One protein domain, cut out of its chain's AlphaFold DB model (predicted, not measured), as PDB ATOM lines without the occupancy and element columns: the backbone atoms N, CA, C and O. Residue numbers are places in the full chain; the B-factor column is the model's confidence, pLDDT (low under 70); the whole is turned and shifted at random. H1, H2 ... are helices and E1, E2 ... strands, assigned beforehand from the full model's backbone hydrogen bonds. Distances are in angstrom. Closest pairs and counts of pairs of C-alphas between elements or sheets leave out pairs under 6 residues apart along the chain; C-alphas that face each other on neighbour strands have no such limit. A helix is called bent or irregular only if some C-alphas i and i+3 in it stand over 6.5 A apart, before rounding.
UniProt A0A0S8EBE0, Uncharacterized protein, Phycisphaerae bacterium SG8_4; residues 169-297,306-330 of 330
ATOM      1  N   PRO A 169      58.747  34.184   4.957       96.81
ATOM      2  CA  PRO A 169      57.631  35.040   4.568       96.81
ATOM      3  C   PRO A 169      56.535  35.136   5.640       96.81
ATOM      4  O   PRO A 169      56.175  34.158   6.303       96.81
ATOM      5  N   LYS A 170      55.971  36.328   5.812       97.62
ATOM      6  CA  LYS A 170      54.771  36.547   6.622       97.62
ATOM      7  C   LYS A 170      53.541  36.173   5.817       97.62
ATOM      8  O   LYS A 170      53.384  36.617   4.681       97.62
ATOM      9  N   VAL A 171      52.629  35.441   6.446       97.12
ATOM     10  CA  VAL A 171      51.400  34.979   5.797       97.12
ATOM     11  C   VAL A 171      50.186  35.680   6.404       97.12
ATOM     12  O   VAL A 171      49.951  35.607   7.611       97.12
ATOM     13  N   ALA A 172      49.393  36.360   5.584       94.69
ATOM     14  CA  ALA A 172      48.018  36.691   5.929       94.69
ATOM     15  C   ALA A 172      47.138  35.509   5.509       94.69
ATOM     16  O   ALA A 172      47.120  35.151   4.337       94.69
ATOM     17  N   PHE A 173      46.443  34.880   6.454       92.38
ATOM     18  CA  PHE A 173      45.566  33.740   6.186       92.38
ATOM     19  C   PHE A 173      44.119  34.146   6.457       92.38
ATOM     20  O   PHE A 173      43.733  34.399   7.600       92.38
ATOM     21  N   LEU A 174      43.332  34.261   5.394       89.31
ATOM     22  CA  LEU A 174      41.977  34.788   5.412       89.31
ATOM     23  C   LEU A 174      40.988  33.672   5.109       89.31
ATOM     24  O   LEU A 174      41.197  32.921   4.161       89.31
ATOM     25  N   PHE A 175      39.918  33.567   5.895       84.56
ATOM     26  CA  PHE A 175      38.940  32.496   5.725       84.56
ATOM     27  C   PHE A 175      37.524  32.873   6.160       84.56
ATOM     28  O   PHE A 175      37.302  33.850   6.878       84.56
ATOM     29  N   LYS A 176      36.539  32.091   5.706       75.69
ATOM     30  CA  LYS A 176      35.118  32.327   5.997       75.69
ATOM     31  C   LYS A 176      34.784  32.097   7.473       75.69
ATOM     32  O   LYS A 176      35.257  31.134   8.080       75.69
ATOM     33  N   GLU A 177      33.928  32.944   8.044       68.06
ATOM     34  CA  GLU A 177      33.445  32.788   9.423       68.06
ATOM     35  C   GLU A 177      32.784  31.408   9.626       68.06
ATOM     36  O   GLU A 177      32.068  30.913   8.754       68.06
ATOM     37  N   ASN A 178      33.012  30.787  10.788       66.69
ATOM     38  CA  ASN A 178      32.536  29.438  11.131       66.69
ATOM     39  C   ASN A 178      33.079  28.300  10.240       66.69
ATOM     40  O   ASN A 178      32.487  27.218  10.201       66.69
ATOM     41  N   SER A 179      34.213  28.499   9.558       67.25
ATOM     42  CA  SER A 179      34.918  27.397   8.892       67.25
ATOM     43  C   SER A 179      35.334  26.323   9.910       67.25
ATOM     44  O   SER A 179      35.838  26.620  10.995       67.25
ATOM     45  N   THR A 180      35.114  25.050   9.578       67.75
ATOM     46  CA  THR A 180      35.459  23.899  10.432       67.75
ATOM     47  C   THR A 180      36.225  22.843   9.636       67.75
ATOM     48  O   THR A 180      36.321  22.929   8.414       67.75
ATOM     49  N   GLY A 181      36.819  21.863  10.322       76.12
ATOM     50  CA  GLY A 181      37.576  20.788   9.670       76.12
ATOM     51  C   GLY A 181      38.854  21.293   8.988       76.12
ATOM     52  O   GLY A 181      39.736  21.818   9.671       76.12
ATOM     53  N   ALA A 182      38.919  21.151   7.658       74.56
ATOM     54  CA  ALA A 182      40.110  21.358   6.823       74.56
ATOM     55  C   ALA A 182      40.796  22.717   7.028       74.56
ATOM     56  O   ALA A 182      42.008  22.787   7.207       74.56
ATOM     57  N   VAL A 183      40.025  23.810   7.068       79.31
ATOM     58  CA  VAL A 183      40.588  25.167   7.206       79.31
ATOM     59  C   VAL A 183      41.343  25.329   8.515       79.31
ATOM     60  O   VAL A 183      42.407  25.937   8.537       79.31
ATOM     61  N   ASN A 184      40.836  24.756   9.610       81.38
ATOM     62  CA  ASN A 184      41.507  24.837  10.908       81.38
ATOM     63  C   ASN A 184      42.808  24.030  10.929       81.38
ATOM     64  O   ASN A 184      43.737  24.367  11.666       81.38
ATOM     65  N   GLU A 185      42.876  22.962  10.140       83.00
ATOM     66  CA  GLU A 185      44.078  22.159   9.973       83.00
ATOM     67  C   GLU A 185      45.132  22.900   9.152       83.00
ATOM     68  O   GLU A 185      46.254  23.063   9.633       83.00
ATOM     69  N   ILE A 186      44.751  23.463   8.000       84.94
ATOM     70  CA  ILE A 186      45.628  24.315   7.182       84.94
ATOM     71  C   ILE A 186      46.094  25.527   8.000       84.94
ATOM     72  O   ILE A 186      47.286  25.818   8.062       84.94
ATOM     73  N   ALA A 187      45.192  26.198   8.717       87.25
ATOM     74  CA  ALA A 187      45.536  27.329   9.572       87.25
ATOM     75  C   ALA A 187      46.560  26.946  10.654       87.25
ATOM     76  O   ALA A 187      47.506  27.700  10.901       87.25
ATOM     77  N   ARG A 188      46.417  25.773  11.292       89.88
ATOM     78  CA  ARG A 188      47.404  25.256  12.254       89.88
ATOM     79  C   ARG A 188      48.738  24.965  11.570       89.88
ATOM     80  O   ARG A 188      49.769  25.421  12.059       89.88
ATOM     81  N   PHE A 189      48.700  24.284  10.429       90.38
ATOM     82  CA  PHE A 189      49.870  23.922   9.639       90.38
ATOM     83  C   PHE A 189      50.701  25.151   9.238       90.38
ATOM     84  O   PHE A 189      51.911  25.196   9.476       90.38
ATOM     85  N   VAL A 190      50.044  26.183   8.699       93.00
ATOM     86  CA  VAL A 190      50.685  27.445   8.305       93.00
ATOM     87  C   VAL A 190      51.193  28.191   9.542       93.00
ATOM     88  O   VAL A 190      52.312  28.707   9.538       93.00
ATOM     89  N   LYS A 191      50.431  28.204  10.644       94.94
ATOM     90  CA  LYS A 191      50.847  28.844  11.902       94.94
ATOM     91  C   LYS A 191      52.114  28.236  12.489       94.94
ATOM     92  O   LYS A 191      52.933  28.977  13.020       94.94
ATOM     93  N   GLU A 192      52.285  26.922  12.415       94.56
ATOM     94  CA  GLU A 192      53.497  26.244  12.890       94.56
ATOM     95  C   GLU A 192      54.727  26.591  12.042       94.56
ATOM     96  O   GLU A 192      55.846  26.565  12.551       94.56
ATOM     97  N   ARG A 193      54.525  26.967  10.771       95.44
ATOM     98  CA  ARG A 193      55.602  27.139   9.785       95.44
ATOM     99  C   ARG A 193      55.965  28.584   9.451       95.44
ATOM    100  O   ARG A 193      57.079  28.835   8.989       95.44
ATOM    101  N   PHE A 194      55.071  29.530   9.732       96.94
ATOM    102  CA  PHE A 194      55.216  30.939   9.358       96.94
ATOM    103  C   PHE A 194      54.752  31.880  10.468       96.94
ATOM    104  O   PHE A 194      54.067  31.477  11.414       96.94
ATOM    105  N   VAL A 195      55.108  33.161  10.359       97.38
ATOM    106  CA  VAL A 195      54.461  34.226  11.135       97.38
ATOM    107  C   VAL A 195      53.145  34.574  10.446       97.38
ATOM    108  O   VAL A 195      53.153  35.054   9.316       97.38
ATOM    109  N   VAL A 196      52.022  34.341  11.133       96.44
ATOM    110  CA  VAL A 196      50.686  34.421  10.521       96.44
ATOM    111  C   VAL A 196      49.799  35.450  11.210       96.44
ATOM    112  O   VAL A 196      49.774  35.530  12.442       96.44
ATOM    113  N   ARG A 197      49.028  36.198  10.416       94.75
ATOM    114  CA  ARG A 197      47.841  36.931  10.878       94.75
ATOM    115  C   ARG A 197      46.596  36.335  10.242       94.75
ATOM    116  O   ARG A 197      46.571  36.117   9.038       94.75
ATOM    117  N   PHE A 198      45.584  36.101  11.065       90.31
ATOM    118  CA  PHE A 198      44.312  35.534  10.636       90.31
ATOM    119  C   PHE A 198      43.260  36.630  10.493       90.31
ATOM    120  O   PHE A 198      43.187  37.507  11.356       90.31
ATOM    121  N   LEU A 199      42.453  36.562   9.433       86.25
ATOM    122  CA  LEU A 199      41.261  37.393   9.270       86.25
ATOM    123  C   LEU A 199      40.066  36.523   8.900       86.25
ATOM    124  O   LEU A 199      40.111  35.767   7.933       86.25
ATOM    125  N   GLU A 200      38.991  36.679   9.656       79.75
ATOM    126  CA  GLU A 200      37.697  36.104   9.315       79.75
ATOM    127  C   GLU A 200      36.913  37.096   8.438       79.75
ATOM    128  O   GLU A 200      37.012  38.308   8.629       79.75
ATOM    129  N   ASP A 201      36.127  36.577   7.492       69.69
ATOM    130  CA  ASP A 201      35.352  37.279   6.439       69.69
ATOM    131  C   ASP A 201      34.442  38.449   6.898       69.69
ATOM    132  O   ASP A 201      33.891  39.189   6.095       69.69
ATOM    133  N   SER A 202      34.327  38.718   8.199       61.62
ATOM    134  CA  SER A 202      33.599  39.876   8.736       61.62
ATOM    135  C   SER A 202      34.373  41.212   8.688       61.62
ATOM    136  O   SER A 202      33.848  42.236   9.132       61.62
ATOM    137  N   GLY A 203      35.610  41.233   8.171       63.50
ATOM    138  CA  GLY A 203      36.545  42.362   8.295       63.50
ATOM    139  C   GLY A 203      37.076  42.980   6.995       63.50
ATOM    140  O   GLY A 203      38.279  43.229   6.925       63.50
ATOM    141  N   GLU A 204      36.239  43.263   5.986       68.06
ATOM    142  CA  GLU A 204      36.672  43.819   4.679       68.06
ATOM    143  C   GLU A 204      37.625  45.030   4.784       68.06
ATOM    144  O   GLU A 204      38.634  45.094   4.078       68.06
ATOM    145  N   ASP A 205      37.372  45.951   5.723       73.06
ATOM    146  CA  ASP A 205      38.188  47.157   5.948       73.06
ATOM    147  C   ASP A 205      39.645  46.853   6.357       73.06
ATOM    148  O   ASP A 205      40.515  47.725   6.294       73.06
ATOM    149  N   GLN A 206      39.932  45.624   6.794       80.81
ATOM    150  CA  GLN A 206      41.251  45.199   7.269       80.81
ATOM    151  C   GLN A 206      42.066  44.457   6.202       80.81
ATOM    152  O   GLN A 206      43.267  44.259   6.399       80.81
ATOM    153  N   VAL A 207      41.455  44.079   5.071       85.00
ATOM    154  CA  VAL A 207      42.095  43.267   4.021       85.00
ATOM    155  C   VAL A 207      43.331  43.969   3.454       85.00
ATOM    156  O   VAL A 207      44.406  43.373   3.426       85.00
ATOM    157  N   GLN A 208      43.222  45.259   3.110       85.19
ATOM    158  CA  GLN A 208      44.339  46.032   2.548       85.19
ATOM    159  C   GLN A 208      45.532  46.096   3.510       85.19
ATOM    160  O   GLN A 208      46.665  45.835   3.119       85.19
ATOM    161  N   GLY A 209      45.281  46.394   4.788       87.81
ATOM    162  CA  GLY A 209      46.348  46.496   5.786       87.81
ATOM    163  C   GLY A 209      47.037  45.160   6.086       87.81
ATOM    164  O   GLY A 209      48.177  45.145   6.549       87.81
ATOM    165  N   LEU A 210      46.361  44.036   5.836       88.00
ATOM    166  CA  LEU A 210      46.950  42.705   5.951       88.00
ATOM    167  C   LEU A 210      47.781  42.340   4.726       88.00
ATOM    168  O   LEU A 210      48.908  41.892   4.918       88.00
ATOM    169  N   ILE A 211      47.269  42.600   3.520       89.44
ATOM    170  CA  ILE A 211      47.994  42.422   2.253       89.44
ATOM    171  C   ILE A 211      49.298  43.234   2.251       89.44
ATOM    172  O   ILE A 211      50.345  42.719   1.873       89.44
ATOM    173  N   GLU A 212      49.268  44.470   2.755       91.94
ATOM    174  CA  GLU A 212      50.464  45.315   2.899       91.94
ATOM    175  C   GLU A 212      51.459  44.806   3.955       91.94
ATOM    176  O   GLU A 212      52.645  45.129   3.903       91.94
ATOM    177  N   TRP A 213      50.992  44.054   4.955       94.62
ATOM    178  CA  TRP A 213      51.840  43.518   6.023       94.62
ATOM    179  C   TRP A 213      52.485  42.173   5.661       94.62
ATOM    180  O   TRP A 213      53.544  41.845   6.211       94.62
ATOM    181  N   SER A 214      51.819  41.385   4.817       96.12
ATOM    182  CA  SER A 214      52.214  40.030   4.445       96.12
ATOM    183  C   SER A 214      53.073  39.988   3.189       96.12
ATOM    184  O   SER A 214      52.917  40.810   2.296       96.12
ATOM    185  N   ASP A 215      53.897  38.954   3.087       97.12
ATOM    186  CA  ASP A 215      54.587  38.580   1.852       97.12
ATOM    187  C   ASP A 215      53.727  37.606   1.017       97.12
ATOM    188  O   ASP A 215      53.810  37.583  -0.212       97.12
ATOM    189  N   ILE A 216      52.839  36.852   1.684       96.62
ATOM    190  CA  ILE A 216      51.840  35.961   1.077       96.62
ATOM    191  C   ILE A 216      50.462  36.234   1.697       96.62
ATOM    192  O   ILE A 216      50.305  36.154   2.915       96.62
ATOM    193  N   ALA A 217      49.448  36.483   0.873       94.44
ATOM    194  CA  ALA A 217      48.047  36.535   1.279       94.44
ATOM    195  C   ALA A 217      47.301  35.308   0.743       94.44
ATOM    196  O   ALA A 217      47.146  35.138  -0.464       94.44
ATOM    197  N   TRP A 218      46.848  34.447   1.649       93.25
ATOM    198  CA  TRP A 218      46.100  33.232   1.348       93.25
ATOM    199  C   TRP A 218      44.624  33.430   1.682       93.25
ATOM    200  O   TRP A 218      44.274  33.636   2.842       93.25
ATOM    201  N   PHE A 219      43.757  33.295   0.680       89.06
ATOM    202  CA  PHE A 219      42.301  33.363   0.803       89.06
ATOM    203  C   PHE A 219      41.687  31.960   0.713       89.06
ATOM    204  O   PHE A 219      41.480  31.435  -0.380       89.06
ATOM    205  N   GLU A 220      41.405  31.351   1.864       84.69
ATOM    206  CA  GLU A 220      40.839  30.006   1.990       84.69
ATOM    207  C   GLU A 220      39.316  30.086   2.167       84.69
ATOM    208  O   GLU A 220      38.811  30.684   3.113       84.69
ATOM    209  N   TRP A 221      38.551  29.502   1.248       73.94
ATOM    210  CA  TRP A 221      37.075  29.457   1.267       73.94
ATOM    211  C   TRP A 221      36.363  30.829   1.294       73.94
ATOM    212  O   TRP A 221      35.157  30.897   1.534       73.94
ATOM    213  N   GLY A 222      37.075  31.926   1.018       62.66
ATOM    214  CA  GLY A 222      36.558  33.299   1.058       62.66
ATOM    215  C   GLY A 222      36.491  33.948  -0.322       62.66
ATOM    216  O   GLY A 222      37.328  34.788  -0.646       62.66
ATOM    217  N   SER A 223      35.499  33.575  -1.137       70.94
ATOM    218  CA  SER A 223      35.336  34.094  -2.504       70.94
ATOM    219  C   SER A 223      35.190  35.615  -2.565       70.94
ATOM    220  O   SER A 223      35.734  36.249  -3.467       70.94
ATOM    221  N   ASP A 224      34.503  36.213  -1.593       78.38
ATOM    222  CA  ASP A 224      34.219  37.650  -1.589       78.38
ATOM    223  C   ASP A 224      35.444  38.459  -1.138       78.38
ATOM    224  O   ASP A 224      35.805  39.447  -1.785       78.38
ATOM    225  N   LEU A 225      36.182  37.980  -0.128       80.56
ATOM    226  CA  LEU A 225      37.489  38.544   0.241       80.56
ATOM    227  C   LEU A 225      38.497  38.417  -0.894       80.56
ATOM    228  O   LEU A 225      39.228  39.367  -1.154       80.56
ATOM    229  N   ALA A 226      38.522  37.277  -1.590       81.31
ATOM    230  CA  ALA A 226      39.404  37.066  -2.730       81.31
ATOM    231  C   ALA A 226      39.079  38.036  -3.878       81.31
ATOM    232  O   ALA A 226      39.980  38.642  -4.461       81.31
ATOM    233  N   VAL A 227      37.793  38.265  -4.165       85.94
ATOM    234  CA  VAL A 227      37.350  39.286  -5.128       85.94
ATOM    235  C   VAL A 227      37.805  40.678  -4.691       85.94
ATOM    236  O   VAL A 227      38.353  41.422  -5.509       85.94
ATOM    237  N   THR A 228      37.605  41.034  -3.423       85.19
ATOM    238  CA  THR A 228      38.007  42.330  -2.865       85.19
ATOM    239  C   THR A 228      39.520  42.530  -2.947       85.19
ATOM    240  O   THR A 228      39.971  43.542  -3.480       85.19
ATOM    241  N   ALA A 229      40.305  41.543  -2.521       85.38
ATOM    242  CA  ALA A 229      41.761  41.556  -2.571       85.38
ATOM    243  C   ALA A 229      42.302  41.631  -4.003       85.38
ATOM    244  O   ALA A 229      43.198  42.421  -4.280       85.38
ATOM    245  N   SER A 230      41.705  40.898  -4.950       90.06
ATOM    246  CA  SER A 230      42.142  40.920  -6.355       90.06
ATOM    247  C   SER A 230      42.052  42.314  -6.993       90.06
ATOM    248  O   SER A 230      42.771  42.622  -7.943       90.06
ATOM    249  N   LYS A 231      41.177  43.181  -6.472       89.62
ATOM    250  CA  LYS A 231      40.973  44.556  -6.954       89.62
ATOM    251  C   LYS A 231      41.872  45.577  -6.257       89.62
ATOM    252  O   LYS A 231      41.893  46.736  -6.672       89.62
ATOM    253  N   GLN A 232      42.574  45.174  -5.203       85.44
ATOM    254  CA  GLN A 232      43.501  46.024  -4.469       85.44
ATOM    255  C   GLN A 232      44.855  46.120  -5.182       85.44
ATOM    256  O   GLN A 232      45.129  45.426  -6.165       85.44
ATOM    257  N   VAL A 233      45.701  47.039  -4.709       86.44
ATOM    258  CA  VAL A 233      47.079  47.146  -5.199       86.44
ATOM    259  C   VAL A 233      47.839  45.914  -4.727       86.44
ATOM    260  O   VAL A 233      47.935  45.668  -3.529       86.44
ATOM    261  N   LYS A 234      48.387  45.153  -5.673       88.12
ATOM    262  CA  LYS A 234      49.162  43.951  -5.379       88.12
ATOM    263  C   LYS A 234      50.500  44.332  -4.737       88.12
ATOM    264  O   LYS A 234      51.333  44.962  -5.386       88.12
ATOM    265  N   THR A 235      50.695  43.953  -3.475       91.62
ATOM    266  CA  THR A 235      51.952  44.157  -2.726       91.62
ATOM    267  C   THR A 235      52.591  42.855  -2.250       91.62
ATOM    268  O   THR A 235      53.697  42.890  -1.725       91.62
ATOM    269  N   CYS A 236      51.906  41.724  -2.418       94.00
ATOM    270  CA  CYS A 236      52.333  40.413  -1.949       94.00
ATOM    271  C   CYS A 236      51.900  39.321  -2.938       94.00
ATOM    272  O   CYS A 236      51.051  39.563  -3.808       94.00
ATOM    273  N   LYS A 237      52.440  38.108  -2.778       95.50
ATOM    274  CA  LYS A 237      51.932  36.933  -3.496       95.50
ATOM    275  C   LYS A 237      50.523  36.617  -2.998       95.50
ATOM    276  O   LYS A 237      50.265  36.686  -1.798       95.50
ATOM    277  N   THR A 238      49.603  36.298  -3.898       93.44
ATOM    278  CA  THR A 238      48.191  36.058  -3.571       93.44
ATOM    279  C   THR A 238      47.764  34.657  -3.988       93.44
ATOM    280  O   THR A 238      47.856  34.297  -5.162       93.44
ATOM    281  N   ILE A 239      47.264  33.892  -3.018       92.81
ATOM    282  CA  ILE A 239      46.760  32.528  -3.183       92.81
ATOM    283  C   ILE A 239      45.251  32.531  -2.959       92.81
ATOM    284  O   ILE A 239      44.776  33.066  -1.957       92.81
ATOM    285  N   ILE A 240      44.496  31.892  -3.848       88.19
ATOM    286  CA  ILE A 240      43.080  31.579  -3.625       88.19
ATOM    287  C   ILE A 240      42.941  30.061  -3.492       88.19
ATOM    288  O   ILE A 240      43.278  29.337  -4.425       88.19
ATOM    289  N   GLY A 241      42.413  29.594  -2.359       82.88
ATOM    290  CA  GLY A 241      41.979  28.213  -2.123       82.88
ATOM    291  C   GLY A 241      40.456  28.159  -1.989       82.88
ATOM    292  O   GLY A 241      39.929  28.254  -0.880       82.88
ATOM    293  N   PRO A 242      39.695  28.108  -3.093       65.69
ATOM    294  CA  PRO A 242      38.245  28.204  -3.040       65.69
ATOM    295  C   PRO A 242      37.594  26.885  -2.608       65.69
ATOM    296  O   PRO A 242      38.058  25.796  -2.944       65.69
ATOM    297  N   TYR A 243      36.449  26.985  -1.924       62.91
ATOM    298  CA  TYR A 243      35.543  25.852  -1.738       62.91
ATOM    299  C   TYR A 243      34.847  25.570  -3.075       62.91
ATOM    300  O   TYR A 243      34.031  26.362  -3.545       62.91
ATOM    301  N   LEU A 244      35.223  24.475  -3.728       54.06
ATOM    302  CA  LEU A 244      34.873  24.186  -5.120       54.06
ATOM    303  C   LEU A 244      33.689  23.202  -5.277       54.06
ATOM    304  O   LEU A 244      33.474  22.659  -6.355       54.06
ATOM    305  N   ASP A 245      32.888  22.999  -4.227       49.72
ATOM    306  CA  ASP A 245      31.686  22.139  -4.262       49.72
ATOM    307  C   ASP A 245      30.384  22.920  -4.571       49.72
ATOM    308  O   ASP A 245      29.299  22.354  -4.695       49.72
ATOM    309  N   GLU A 246      30.460  24.243  -4.752       47.84
ATOM    310  CA  GLU A 246      29.317  25.032  -5.219       47.84
ATOM    311  C   GLU A 246      29.339  25.127  -6.748       47.84
ATOM    312  O   GLU A 246      30.086  25.900  -7.350       47.84
ATOM    313  N   GLY A 247      28.508  24.306  -7.397       51.12
ATOM    314  CA  GLY A 247      28.286  24.368  -8.837       51.12
ATOM    315  C   GLY A 247      28.017  25.805  -9.305       51.12
ATOM    316  O   GLY A 247      27.007  26.400  -8.933       51.12
ATOM    317  N   ASN A 248      28.904  26.302 -10.175       54.78
ATOM    318  CA  ASN A 248      28.970  27.654 -10.751       54.78
ATOM    319  C   ASN A 248      29.607  28.732  -9.839       54.78
ATOM    320  O   ASN A 248      28.895  29.444  -9.124       54.78
ATOM    321  N   PRO A 249      30.937  28.939  -9.926       63.94
ATOM    322  CA  PRO A 249      31.641  29.949  -9.147       63.94
ATOM    323  C   PRO A 249      31.418  31.344  -9.750       63.94
ATOM    324  O   PRO A 249      32.307  31.905 -10.386       63.94
ATOM    325  N   GLN A 250      30.244  31.952  -9.557       72.38
ATOM    326  CA  GLN A 250      29.958  33.304 -10.072       72.38
ATOM    327  C   GLN A 250      30.992  34.349  -9.619       72.38
ATOM    328  O   GLN A 250      31.294  35.282 -10.366       72.38
ATOM    329  N   TRP A 251      31.576  34.158  -8.434       79.31
ATOM    330  CA  TRP A 251      32.655  34.980  -7.892       79.31
ATOM    331  C   TRP A 251      33.900  35.004  -8.789       79.31
ATOM    332  O   TRP A 251      34.555  36.038  -8.886       79.31
ATOM    333  N   SER A 252      34.193  33.915  -9.509       81.75
ATOM    334  CA  SER A 252      35.383  33.789 -10.361       81.75
ATOM    335  C   SER A 252      35.421  34.837 -11.478       81.75
ATOM    336  O   SER A 252      36.489  35.315 -11.845       81.75
ATOM    337  N   ARG A 253      34.255  35.279 -11.969       83.62
ATOM    338  CA  ARG A 253      34.139  36.357 -12.968       83.62
ATOM    339  C   ARG A 253      34.433  37.741 -12.393       83.62
ATOM    340  O   ARG A 253      34.700  38.671 -13.148       83.62
ATOM    341  N   ALA A 254      34.309  37.900 -11.079       87.12
ATOM    342  CA  ALA A 254      34.541  39.162 -10.389       87.12
ATOM    343  C   ALA A 254      35.989  39.315  -9.895       87.12
ATOM    344  O   ALA A 254      36.365  40.423  -9.499       87.12
ATOM    345  N   VAL A 255      36.776  38.233  -9.921       88.81
ATOM    346  CA  VAL A 255      38.199  38.221  -9.570       88.81
ATOM    347  C   VAL A 255      39.024  38.806 -10.711       88.81
ATOM    348  O   VAL A 255      38.856  38.448 -11.876       88.81
ATOM    349  N   ASN A 256      39.950  39.696 -10.369       91.31
ATOM    350  CA  ASN A 256      41.002  40.109 -11.284       91.31
ATOM    351  C   ASN A 256      42.163  39.100 -11.237       91.31
ATOM    352  O   ASN A 256      43.082  39.249 -10.435       91.31
ATOM    353  N   TRP A 257      42.115  38.084 -12.099       90.31
ATOM    354  CA  TRP A 257      43.076  36.973 -12.116       90.31
ATOM    355  C   TRP A 257      44.521  37.393 -12.392       90.31
ATOM    356  O   TRP A 257      45.437  36.801 -11.843       90.31
ATOM    357  N   THR A 258      44.747  38.498 -13.108       91.69
ATOM    358  CA  THR A 258      46.107  39.049 -13.290       91.69
ATOM    359  C   THR A 258      46.788  39.462 -11.977       91.69
ATOM    360  O   THR A 258      48.014  39.555 -11.917       91.69
ATOM    361  N   ASN A 259      46.009  39.689 -10.914       92.25
ATOM    362  CA  ASN A 259      46.518  39.993  -9.580       92.25
ATOM    363  C   ASN A 259      46.642  38.753  -8.676       92.25
ATOM    364  O   ASN A 259      47.079  38.897  -7.537       92.25
ATOM    365  N   ILE A 260      46.292  37.560  -9.161       92.00
ATOM    366  CA  ILE A 260      46.355  36.302  -8.409       92.00
ATOM    367  C   ILE A 260      47.542  35.484  -8.908       92.00
ATOM    368  O   ILE A 260      47.643  35.201 -10.099       92.00
ATOM    369  N   ASP A 261      48.436  35.107  -7.996       93.94
ATOM    370  CA  ASP A 261      49.618  34.309  -8.331       93.94
ATOM    371  C   ASP A 261      49.265  32.830  -8.431       93.94
ATOM    372  O   ASP A 261      49.666  32.164  -9.384       93.94
ATOM    373  N   VAL A 262      48.483  32.328  -7.469       92.88
ATOM    374  CA  VAL A 262      48.157  30.904  -7.380       92.88
ATOM    375  C   VAL A 262      46.674  30.686  -7.118       92.88
ATOM    376  O   VAL A 262      46.097  31.226  -6.174       92.88
ATOM    377  N   LEU A 263      46.070  29.822  -7.925       88.94
ATOM    378  CA  LEU A 263      44.786  29.197  -7.654       88.94
ATOM    379  C   LEU A 263      45.030  27.751  -7.217       88.94
ATOM    380  O   LEU A 263      45.553  26.945  -7.984       88.94
ATOM    381  N   VAL A 264      44.627  27.415  -5.998       86.19
ATOM    382  CA  VAL A 264      44.668  26.045  -5.487       86.19
ATOM    383  C   VAL A 264      43.370  25.335  -5.865       86.19
ATOM    384  O   VAL A 264      42.284  25.843  -5.597       86.19
ATOM    385  N   THR A 265      43.460  24.159  -6.480       80.44
ATOM    386  CA  THR A 265      42.310  23.295  -6.788       80.44
ATOM    387  C   THR A 265      42.484  21.921  -6.155       80.44
ATOM    388  O   THR A 265      43.580  21.540  -5.751       80.44
ATOM    389  N   VAL A 266      41.389  21.169  -6.057       76.00
ATOM    390  CA  VAL A 266      41.401  19.779  -5.595       76.00
ATOM    391  C   VAL A 266      41.193  18.854  -6.797       76.00
ATOM    392  O   VAL A 266      40.330  19.121  -7.633       76.00
ATOM    393  N   ASP A 267      41.981  17.784  -6.896       71.50
ATOM    394  CA  ASP A 267      41.950  16.842  -8.018       71.50
ATOM    395  C   ASP A 267      40.575  16.171  -8.167       71.50
ATOM    396  O   ASP A 267      39.921  15.815  -7.186       71.50
ATOM    397  N   GLY A 268      40.118  16.000  -9.406       65.38
ATOM    398  CA  GLY A 268      38.795  15.455  -9.717       65.38
ATOM    399  C   GLY A 268      37.618  16.366  -9.345       65.38
ATOM    400  O   GLY A 268      36.466  15.929  -9.403       65.38
ATOM    401  N   CYS A 269      37.866  17.624  -8.966       65.88
ATOM    402  CA  CYS A 269      36.804  18.567  -8.645       65.88
ATOM    403  C   CYS A 269      36.148  19.145  -9.911       65.88
ATOM    404  O   CYS A 269      36.805  19.751 -10.761       65.88
ATOM    405  N   THR A 270      34.820  19.035  -9.999       63.88
ATOM    406  CA  THR A 270      34.006  19.532 -11.126       63.88
ATOM    407  C   THR A 270      34.149  21.034 -11.360       63.88
ATOM    408  O   THR A 270      33.959  21.515 -12.479       63.88
ATOM    409  N   ALA A 271      34.514  21.804 -10.335       63.56
ATOM    410  CA  ALA A 271      34.700  23.234 -10.494       63.56
ATOM    411  C   ALA A 271      36.031  23.614 -11.162       63.56
ATOM    412  O   ALA A 271      36.100  24.693 -11.743       63.56
ATOM    413  N   GLN A 272      37.054  22.748 -11.166       67.81
ATOM    414  CA  GLN A 272      38.249  22.974 -11.990       67.81
ATOM    415  C   GLN A 272      37.883  22.932 -13.481       67.81
ATOM    416  O   GLN A 272      38.256  23.825 -14.240       67.81
ATOM    417  N   GLU A 273      37.081  21.944 -13.890       70.62
ATOM    418  CA  GLU A 273      36.552  21.846 -15.257       70.62
ATOM    419  C   GLU A 273      35.636  23.033 -15.595       70.62
ATOM    420  O   GLU A 273      35.703  23.587 -16.695       70.62
ATOM    421  N   ALA A 274      34.806  23.463 -14.636       71.12
ATOM    422  CA  ALA A 274      33.946  24.631 -14.803       71.12
ATOM    423  C   ALA A 274      34.759  25.923 -14.996       71.12
ATOM    424  O   ALA A 274      34.453  26.698 -15.901       71.12
ATOM    425  N   LEU A 275      35.815  26.141 -14.205       76.06
ATOM    426  CA  LEU A 275      36.695  27.306 -14.337       76.06
ATOM    427  C   LEU A 275      37.432  27.307 -15.679       76.06
ATOM    428  O   LEU A 275      37.476  28.346 -16.330       76.06
ATOM    429  N   ALA A 276      37.929  26.155 -16.142       74.00
ATOM    430  CA  ALA A 276      38.584  26.043 -17.447       74.00
ATOM    431  C   ALA A 276      37.637  26.385 -18.614       74.00
ATOM    432  O   ALA A 276      38.041  27.020 -19.590       74.00
ATOM    433  N   GLY A 277      36.360  25.998 -18.514       75.94
ATOM    434  CA  GLY A 277      35.340  26.355 -19.502       75.94
ATOM    435  C   GLY A 277      34.915  27.829 -19.453       75.94
ATOM    436  O   GLY A 277      34.619  28.419 -20.493       75.94
ATOM    437  N   GLU A 278      34.870  28.430 -18.261       78.19
ATOM    438  CA  GLU A 278      34.432  29.818 -18.062       78.19
ATOM    439  C   GLU A 278      35.543  30.856 -18.274       78.19
ATOM    440  O   GLU A 278      35.244  31.984 -18.676       78.19
ATOM    441  N   LEU A 279      36.804  30.492 -18.024       82.56
ATOM    442  CA  LEU A 279      37.961  31.389 -18.019       82.56
ATOM    443  C   LEU A 279      39.107  30.812 -18.877       82.56
ATOM    444  O   LEU A 279      40.098  30.322 -18.340       82.56
ATOM    445  N   PRO A 280      39.026  30.916 -20.218       80.50
ATOM    446  CA  PRO A 280      40.011  30.315 -21.127       80.50
ATOM    447  C   PRO A 280      41.440  30.857 -20.974       80.50
ATOM    448  O   PRO A 280      42.391  30.223 -21.416       80.50
ATOM    449  N   GLU A 281      41.594  32.051 -20.396       85.94
ATOM    450  CA  GLU A 281      42.886  32.723 -20.207       85.94
ATOM    451  C   GLU A 281      43.480  32.500 -18.805       85.94
ATOM    452  O   GLU A 281      44.586  32.969 -18.541       85.94
ATOM    453  N   LEU A 282      42.782  31.790 -17.909       85.06
ATOM    454  CA  LEU A 282      43.174  31.636 -16.503       85.06
ATOM    455  C   LEU A 282      44.605  31.104 -16.345       85.06
ATOM    456  O   LEU A 282      45.411  31.718 -15.655       85.06
ATOM    457  N   GLU A 283      44.947  30.030 -17.060       85.38
ATOM    458  CA  GLU A 283      46.279  29.401 -17.009       85.38
ATOM    459  C   GLU A 283      47.412  30.301 -17.524       85.38
ATOM    460  O   GLU A 283      48.579  30.064 -17.232       85.38
ATOM    461  N   SER A 284      47.087  31.343 -18.297       87.31
ATOM    462  CA  SER A 284      48.074  32.330 -18.755       87.31
ATOM    463  C   SER A 284      48.265  33.498 -17.785       87.31
ATOM    464  O   SER A 284      49.205  34.274 -17.949       87.31
ATOM    465  N   GLN A 285      47.369  33.642 -16.805       88.75
ATOM    466  CA  GLN A 285      47.350  34.750 -15.847       88.75
ATOM    467  C   GLN A 285      47.721  34.307 -14.429       88.75
ATOM    468  O   GLN A 285      48.279  35.105 -13.681       88.75
ATOM    469  N   THR A 286      47.423  33.060 -14.069       89.25
ATOM    470  CA  THR A 286      47.536  32.530 -12.708       89.25
ATOM    471  C   THR A 286      48.027  31.087 -12.751       89.25
ATOM    472  O   THR A 286      47.535  30.279 -13.541       89.25
ATOM    473  N   SER A 287      48.966  30.741 -11.872       91.44
ATOM    474  CA  SER A 287      49.433  29.363 -11.711       91.44
ATOM    475  C   SER A 287      48.363  28.515 -11.025       91.44
ATOM    476  O   SER A 287      47.758  28.944 -10.043       91.44
ATOM    477  N   ILE A 288      48.135  27.292 -11.505       88.12
ATOM    478  CA  ILE A 288      47.163  26.369 -10.904       88.12
ATOM    479  C   ILE A 288      47.909  25.274 -10.142       88.12
ATOM    480  O   ILE A 288      48.645  24.488 -10.738       88.12
ATOM    481  N   ALA A 289      47.700  25.210  -8.827       87.31
ATOM    482  CA  ALA A 289      48.249  24.176  -7.958       87.31
ATOM    483  C   ALA A 289      47.159  23.152  -7.613       87.31
ATOM    484  O   ALA A 289      46.175  23.488  -6.961       87.31
ATOM    485  N   VAL A 290      47.334  21.897  -8.033       84.44
ATOM    486  CA  VAL A 290      46.347  20.827  -7.809       84.44
ATOM    487  C   VAL A 290      46.736  19.988  -6.589       84.44
ATOM    488  O   VAL A 290      47.821  19.406  -6.538       84.44
ATOM    489  N   ILE A 291      45.831  19.898  -5.616       78.62
ATOM    490  CA  ILE A 291      45.950  19.076  -4.409       78.62
ATOM    491  C   ILE A 291      45.148  17.774  -4.604       78.62
ATOM    492  O   ILE A 291      43.974  17.849  -4.957       78.62
ATOM    493  N   PRO A 292      45.714  16.577  -4.361       70.69
ATOM    494  CA  PRO A 292      44.994  15.304  -4.512       70.69
ATOM    495  C   PRO A 292      43.739  15.204  -3.624       70.69
ATOM    496  O   PRO A 292      43.780  15.589  -2.458       70.69
ATOM    497  N   SER A 293      42.642  14.641  -4.148       61.38
ATOM    498  CA  SER A 293      41.356  14.483  -3.435       61.38
ATOM    499  C   SER A 293      41.255  13.266  -2.514       61.38
ATOM    500  O   SER A 293      40.271  13.150  -1.784       61.38
ATOM    501  N   ASP A 294      42.259  12.385  -2.487       49.59
ATOM    502  CA  ASP A 294      42.256  11.131  -1.708       49.59
ATOM    503  C   ASP A 294      42.261  11.323  -0.169       49.59
ATOM    504  O   ASP A 294      42.430  10.373   0.596       49.59
ATOM    505  N   VAL A 295      42.001  12.541   0.311       48.66
ATOM    506  CA  VAL A 295      41.839  12.901   1.720       48.66
ATOM    507  C   VAL A 295      40.365  13.158   2.015       48.66
ATOM    508  O   VAL A 295      39.888  14.288   2.078       48.66
ATOM    509  N   ASN A 296      39.604  12.083   2.196       40.47
ATOM    510  CA  ASN A 296      38.227  12.203   2.656       40.47
ATOM    511  C   ASN A 296      38.213  12.492   4.170       40.47
ATOM    512  O   ASN A 296      38.396  11.583   4.981       40.47
ATOM    513  N   LEU A 297      37.986  13.755   4.544       41.31
ATOM    514  CA  LEU A 297      37.919  14.244   5.933       41.31
ATOM    515  C   LEU A 297      36.766  13.641   6.762       41.31
ATOM    516  O   LEU A 297      36.674  13.895   7.962       41.31
ATOM    517  N   PRO A 306      46.482   9.210   4.727       39.53
ATOM    518  CA  PRO A 306      45.988   9.987   3.583       39.53
ATOM    519  C   PRO A 306      46.147  11.505   3.766       39.53
ATOM    520  O   PRO A 306      46.467  12.204   2.809       39.53
ATOM    521  N   GLN A 307      45.978  12.019   4.991       51.88
ATOM    522  CA  GLN A 307      45.915  13.462   5.294       51.88
ATOM    523  C   GLN A 307      47.252  14.197   5.104       51.88
ATOM    524  O   GLN A 307      47.274  15.367   4.715       51.88
ATOM    525  N   ARG A 308      48.377  13.494   5.284       60.56
ATOM    526  CA  ARG A 308      49.732  14.051   5.145       60.56
ATOM    527  C   ARG A 308      50.012  14.578   3.731       60.56
ATOM    528  O   ARG A 308      50.585  15.652   3.576       60.56
ATOM    529  N   ASN A 309      49.482  13.906   2.706       67.81
ATOM    530  CA  ASN A 309      49.727  14.251   1.301       67.81
ATOM    531  C   ASN A 309      49.219  15.651   0.914       67.81
ATOM    532  O   ASN A 309      49.850  16.331   0.102       67.81
ATOM    533  N   GLN A 310      48.090  16.100   1.476       75.62
ATOM    534  CA  GLN A 310      47.553  17.434   1.193       75.62
ATOM    535  C   GLN A 310      48.419  18.528   1.824       75.62
ATOM    536  O   GLN A 310      48.781  19.495   1.151       75.62
ATOM    537  N   LEU A 311      48.771  18.372   3.101       83.25
ATOM    538  CA  LEU A 311      49.608  19.336   3.811       83.25
ATOM    539  C   LEU A 311      51.025  19.398   3.228       83.25
ATOM    540  O   LEU A 311      51.576  20.489   3.112       83.25
ATOM    541  N   ASP A 312      51.577  18.274   2.769       82.12
ATOM    542  CA  ASP A 312      52.877  18.235   2.092       82.12
ATOM    543  C   ASP A 312      52.853  18.997   0.758       82.12
ATOM    544  O   ASP A 312      53.790  19.734   0.444       82.12
ATOM    545  N   LYS A 313      51.759  18.898  -0.013       84.94
ATOM    546  CA  LYS A 313      51.577  19.696  -1.239       84.94
ATOM    547  C   LYS A 313      51.447  21.185  -0.949       84.94
ATOM    548  O   LYS A 313      52.061  21.992  -1.644       84.94
ATOM    549  N   ILE A 314      50.706  21.541   0.097       88.00
ATOM    550  CA  ILE A 314      50.624  22.922   0.585       88.00
ATOM    551  C   ILE A 314      52.007  23.428   1.015       88.00
ATOM    552  O   ILE A 314      52.372  24.559   0.701       88.00
ATOM    553  N   ASN A 315      52.796  22.594   1.695       89.56
ATOM    554  CA  ASN A 315      54.157  22.939   2.091       89.56
ATOM    555  C   ASN A 315      55.029  23.240   0.874       89.56
ATOM    556  O   ASN A 315      55.671  24.283   0.835       89.56
ATOM    557  N   GLY A 316      55.021  22.344  -0.120       90.56
ATOM    558  CA  GLY A 316      55.778  22.505  -1.360       90.56
ATOM    559  C   GLY A 316      55.433  23.812  -2.066       90.56
ATOM    560  O   GLY A 316      56.329  24.594  -2.365       90.56
ATOM    561  N   LEU A 317      54.137  24.108  -2.205       92.81
ATOM    562  CA  LEU A 317      53.662  25.367  -2.780       92.81
ATOM    563  C   LEU A 317      54.196  26.596  -2.026       92.81
ATOM    564  O   LEU A 317      54.669  27.554  -2.632       92.81
ATOM    565  N   LEU A 318      54.115  26.594  -0.693       93.69
ATOM    566  CA  LEU A 318      54.589  27.724   0.109       93.69
ATOM    567  C   LEU A 318      56.115  27.880   0.062       93.69
ATOM    568  O   LEU A 318      56.602  29.002   0.164       93.69
ATOM    569  N   ILE A 319      56.861  26.783  -0.096       93.44
ATOM    570  CA  ILE A 319      58.320  26.798  -0.277       93.44
ATOM    571  C   ILE A 319      58.692  27.377  -1.646       93.44
ATOM    572  O   ILE A 319      59.620  28.177  -1.731       93.44
ATOM    573  N   GLU A 320      57.966  27.015  -2.704       94.00
ATOM    574  CA  GLU A 320      58.158  27.586  -4.042       94.00
ATOM    575  C   GLU A 320      57.920  29.102  -4.030       94.00
ATOM    576  O   GLU A 320      58.774  29.865  -4.480       94.00
ATOM    577  N   LEU A 321      56.819  29.553  -3.418       94.75
ATOM    578  CA  LEU A 321      56.529  30.981  -3.274       94.75
ATOM    579  C   LEU A 321      57.559  31.710  -2.405       94.75
ATOM    580  O   LEU A 321      57.904  32.851  -2.703       94.75
ATOM    581  N   GLU A 322      58.065  31.078  -1.344       94.50
ATOM    582  CA  GLU A 322      59.163  31.630  -0.546       94.50
ATOM    583  C   GLU A 322      60.413  31.856  -1.403       94.50
ATOM    584  O   GLU A 322      60.974  32.948  -1.356       94.50
ATOM    585  N   ALA A 323      60.802  30.882  -2.228       93.25
ATOM    586  CA  ALA A 323      61.950  31.014  -3.121       93.25
ATOM    587  C   ALA A 323      61.753  32.120  -4.173       93.25
ATOM    588  O   ALA A 323      62.683  32.877  -4.452       93.25
ATOM    589  N   GLU A 324      60.543  32.257  -4.730       94.44
ATOM    590  CA  GLU A 324      60.214  33.367  -5.630       94.44
ATOM    591  C   GLU A 324      60.373  34.723  -4.933       94.44
ATOM    592  O   GLU A 324      61.051  35.606  -5.458       94.44
ATOM    593  N   ILE A 325      59.792  34.878  -3.737       94.44
ATOM    594  CA  ILE A 325      59.861  36.119  -2.952       94.44
ATOM    595  C   ILE A 325      61.312  36.467  -2.618       94.44
ATOM    596  O   ILE A 325      61.701  37.627  -2.729       94.44
ATOM    597  N   GLU A 326      62.118  35.480  -2.220       90.56
ATOM    598  CA  GLU A 326      63.541  35.686  -1.946       90.56
ATOM    599  C   GLU A 326      64.286  36.146  -3.213       90.56
ATOM    600  O   GLU A 326      65.056  37.100  -3.141       90.56
ATOM    601  N   SER A 327      63.994  35.564  -4.383       90.56
ATOM    602  CA  SER A 327      64.624  35.962  -5.653       90.56
ATOM    603  C   SER A 327      64.236  37.365  -6.143       90.56
ATOM    604  O   SER A 327      65.015  38.009  -6.840       90.56
ATOM    605  N   GLU A 328      63.047  37.858  -5.784       87.94
ATOM    606  CA  GLU A 328      62.575  39.207  -6.135       87.94
ATOM    607  C   GLU A 328      63.212  40.308  -5.261       87.94
ATOM    608  O   GLU A 328      63.145  41.491  -5.608       87.94
ATOM    609  N   GLN A 329      63.807  39.934  -4.123       77.38
ATOM    610  CA  GLN A 329      64.432  40.847  -3.157       77.38
ATOM    611  C   GLN A 329      65.957  40.998  -3.339       77.38
ATOM    612  O   GLN A 329      66.538  41.898  -2.722       77.38
ATOM    613  N   GLU A 330      66.589  40.153  -4.162       67.12
ATOM    614  CA  GLU A 330      68.021  40.199  -4.526       67.12
ATOM    615  C   GLU A 330      68.319  41.136  -5.712       67.12
ATOM    616  O   GLU A 330      69.345  41.861  -5.631       67.12
TER     617      GLU A 330
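What this domain is: This is residues 169 to 297 and 306 to 330 of the 330 residues of an uncharacterized protein of Phycisphaerae bacterium SG8_4 (UniProt A0A0S8EBE0). A twisted sheet of six parallel strands forms the core, covered on both faces in three layers: H1 and the long H7 over one face, H2 and H3 over the other. H4 packs on H3, while H5 and H6 only graze the sheet. The printed part has 154 residues, with seven named helices and six named strands in the order E1 H1 E2 H2 E3 H3 E4 H4 E5 H5 H6 E6 H7; the sheet runs E2 E1 E3 E4 E5 E6, and the class is mixed. It is compact, with a radius of gyration of the C-alphas of 14.5 A, and rounded, spanning 37 by 34 by 33 A.

How they stand to each other: Start at E1, residues 170 to 175, an inner strand whose N 173 is 2.9 A from O 197 of its parallel neighbour E2, residues 195 to 200. N 174 is 2.8 A from O 218 of E3, residues 216 to 220. Go on to E4, residues 237 to 241 (N 219 to O 239, 2.8 A), E5, residues 262 to 266 (N 264 to O 240, 2.8 A), and the edge strand E6, residues 287 to 291 (N 265 to O 289, 2.8 A). H1, residues 182 to 193, runs along E1 at a height over the sheet of 9.4 A, closest at C-alphas 173 and 187, 7.3 A apart. On the opposite face H2, residues 204 to 211, is irregular, with C-alphas 205 and 208 7.1 A apart. H3, residues 223 to 230, on the same face, lies over E3 and touches H2 at C-alphas 207 and 229, 6.8 A. H4, residues 250 to 254, touches H3 at C-alphas 227 and 254, 6.0 A. H5, residues 270 to 278, grazes the sheet with 271 to 272, and H6, residues 282 to 285, only just does, with 5 pairs of C-alphas within 10 A. H7, residues 308 to 329, lies over E3 and E4; C-alphas 291 of E6 and 310 are its closest pair with that strand, 6.1 A. Strand-helix-strand units, parallel neighbours joined through helices, are E1 H1 E2, E3 H3 E4, E4 H4 E5 and E5 H5 H6 E6; E2 H2 E3 is split by E1; each crossover is right-handed. Every O i to N i+4 pair is within hydrogen-bond range in H1, H3, H5 and H7, against 2 of 4 in H2 and 0 of 1 in H4, where 2 of 2 O i to N i+3 pairs are; H6 is too short for such a pair.

Where its parts are: Find C-alpha 170 at (54.771, 36.547, 6.622), where E1 begins; it runs 16.4 A. H1 covers 16.8 A and E2 17.0 A. H7 runs 31.7 A to C-alpha 329 at (64.432, 40.847, -3.157).

The domain as a whole: Residues 298 to 305 are not printed, and C-alphas 297 and 306 are 9.4 A apart across this cut. Of the links printed whole, none is long. Mean pLDDT of the printed part is 81.2, with 32 residues under 70, among them 242 to 249.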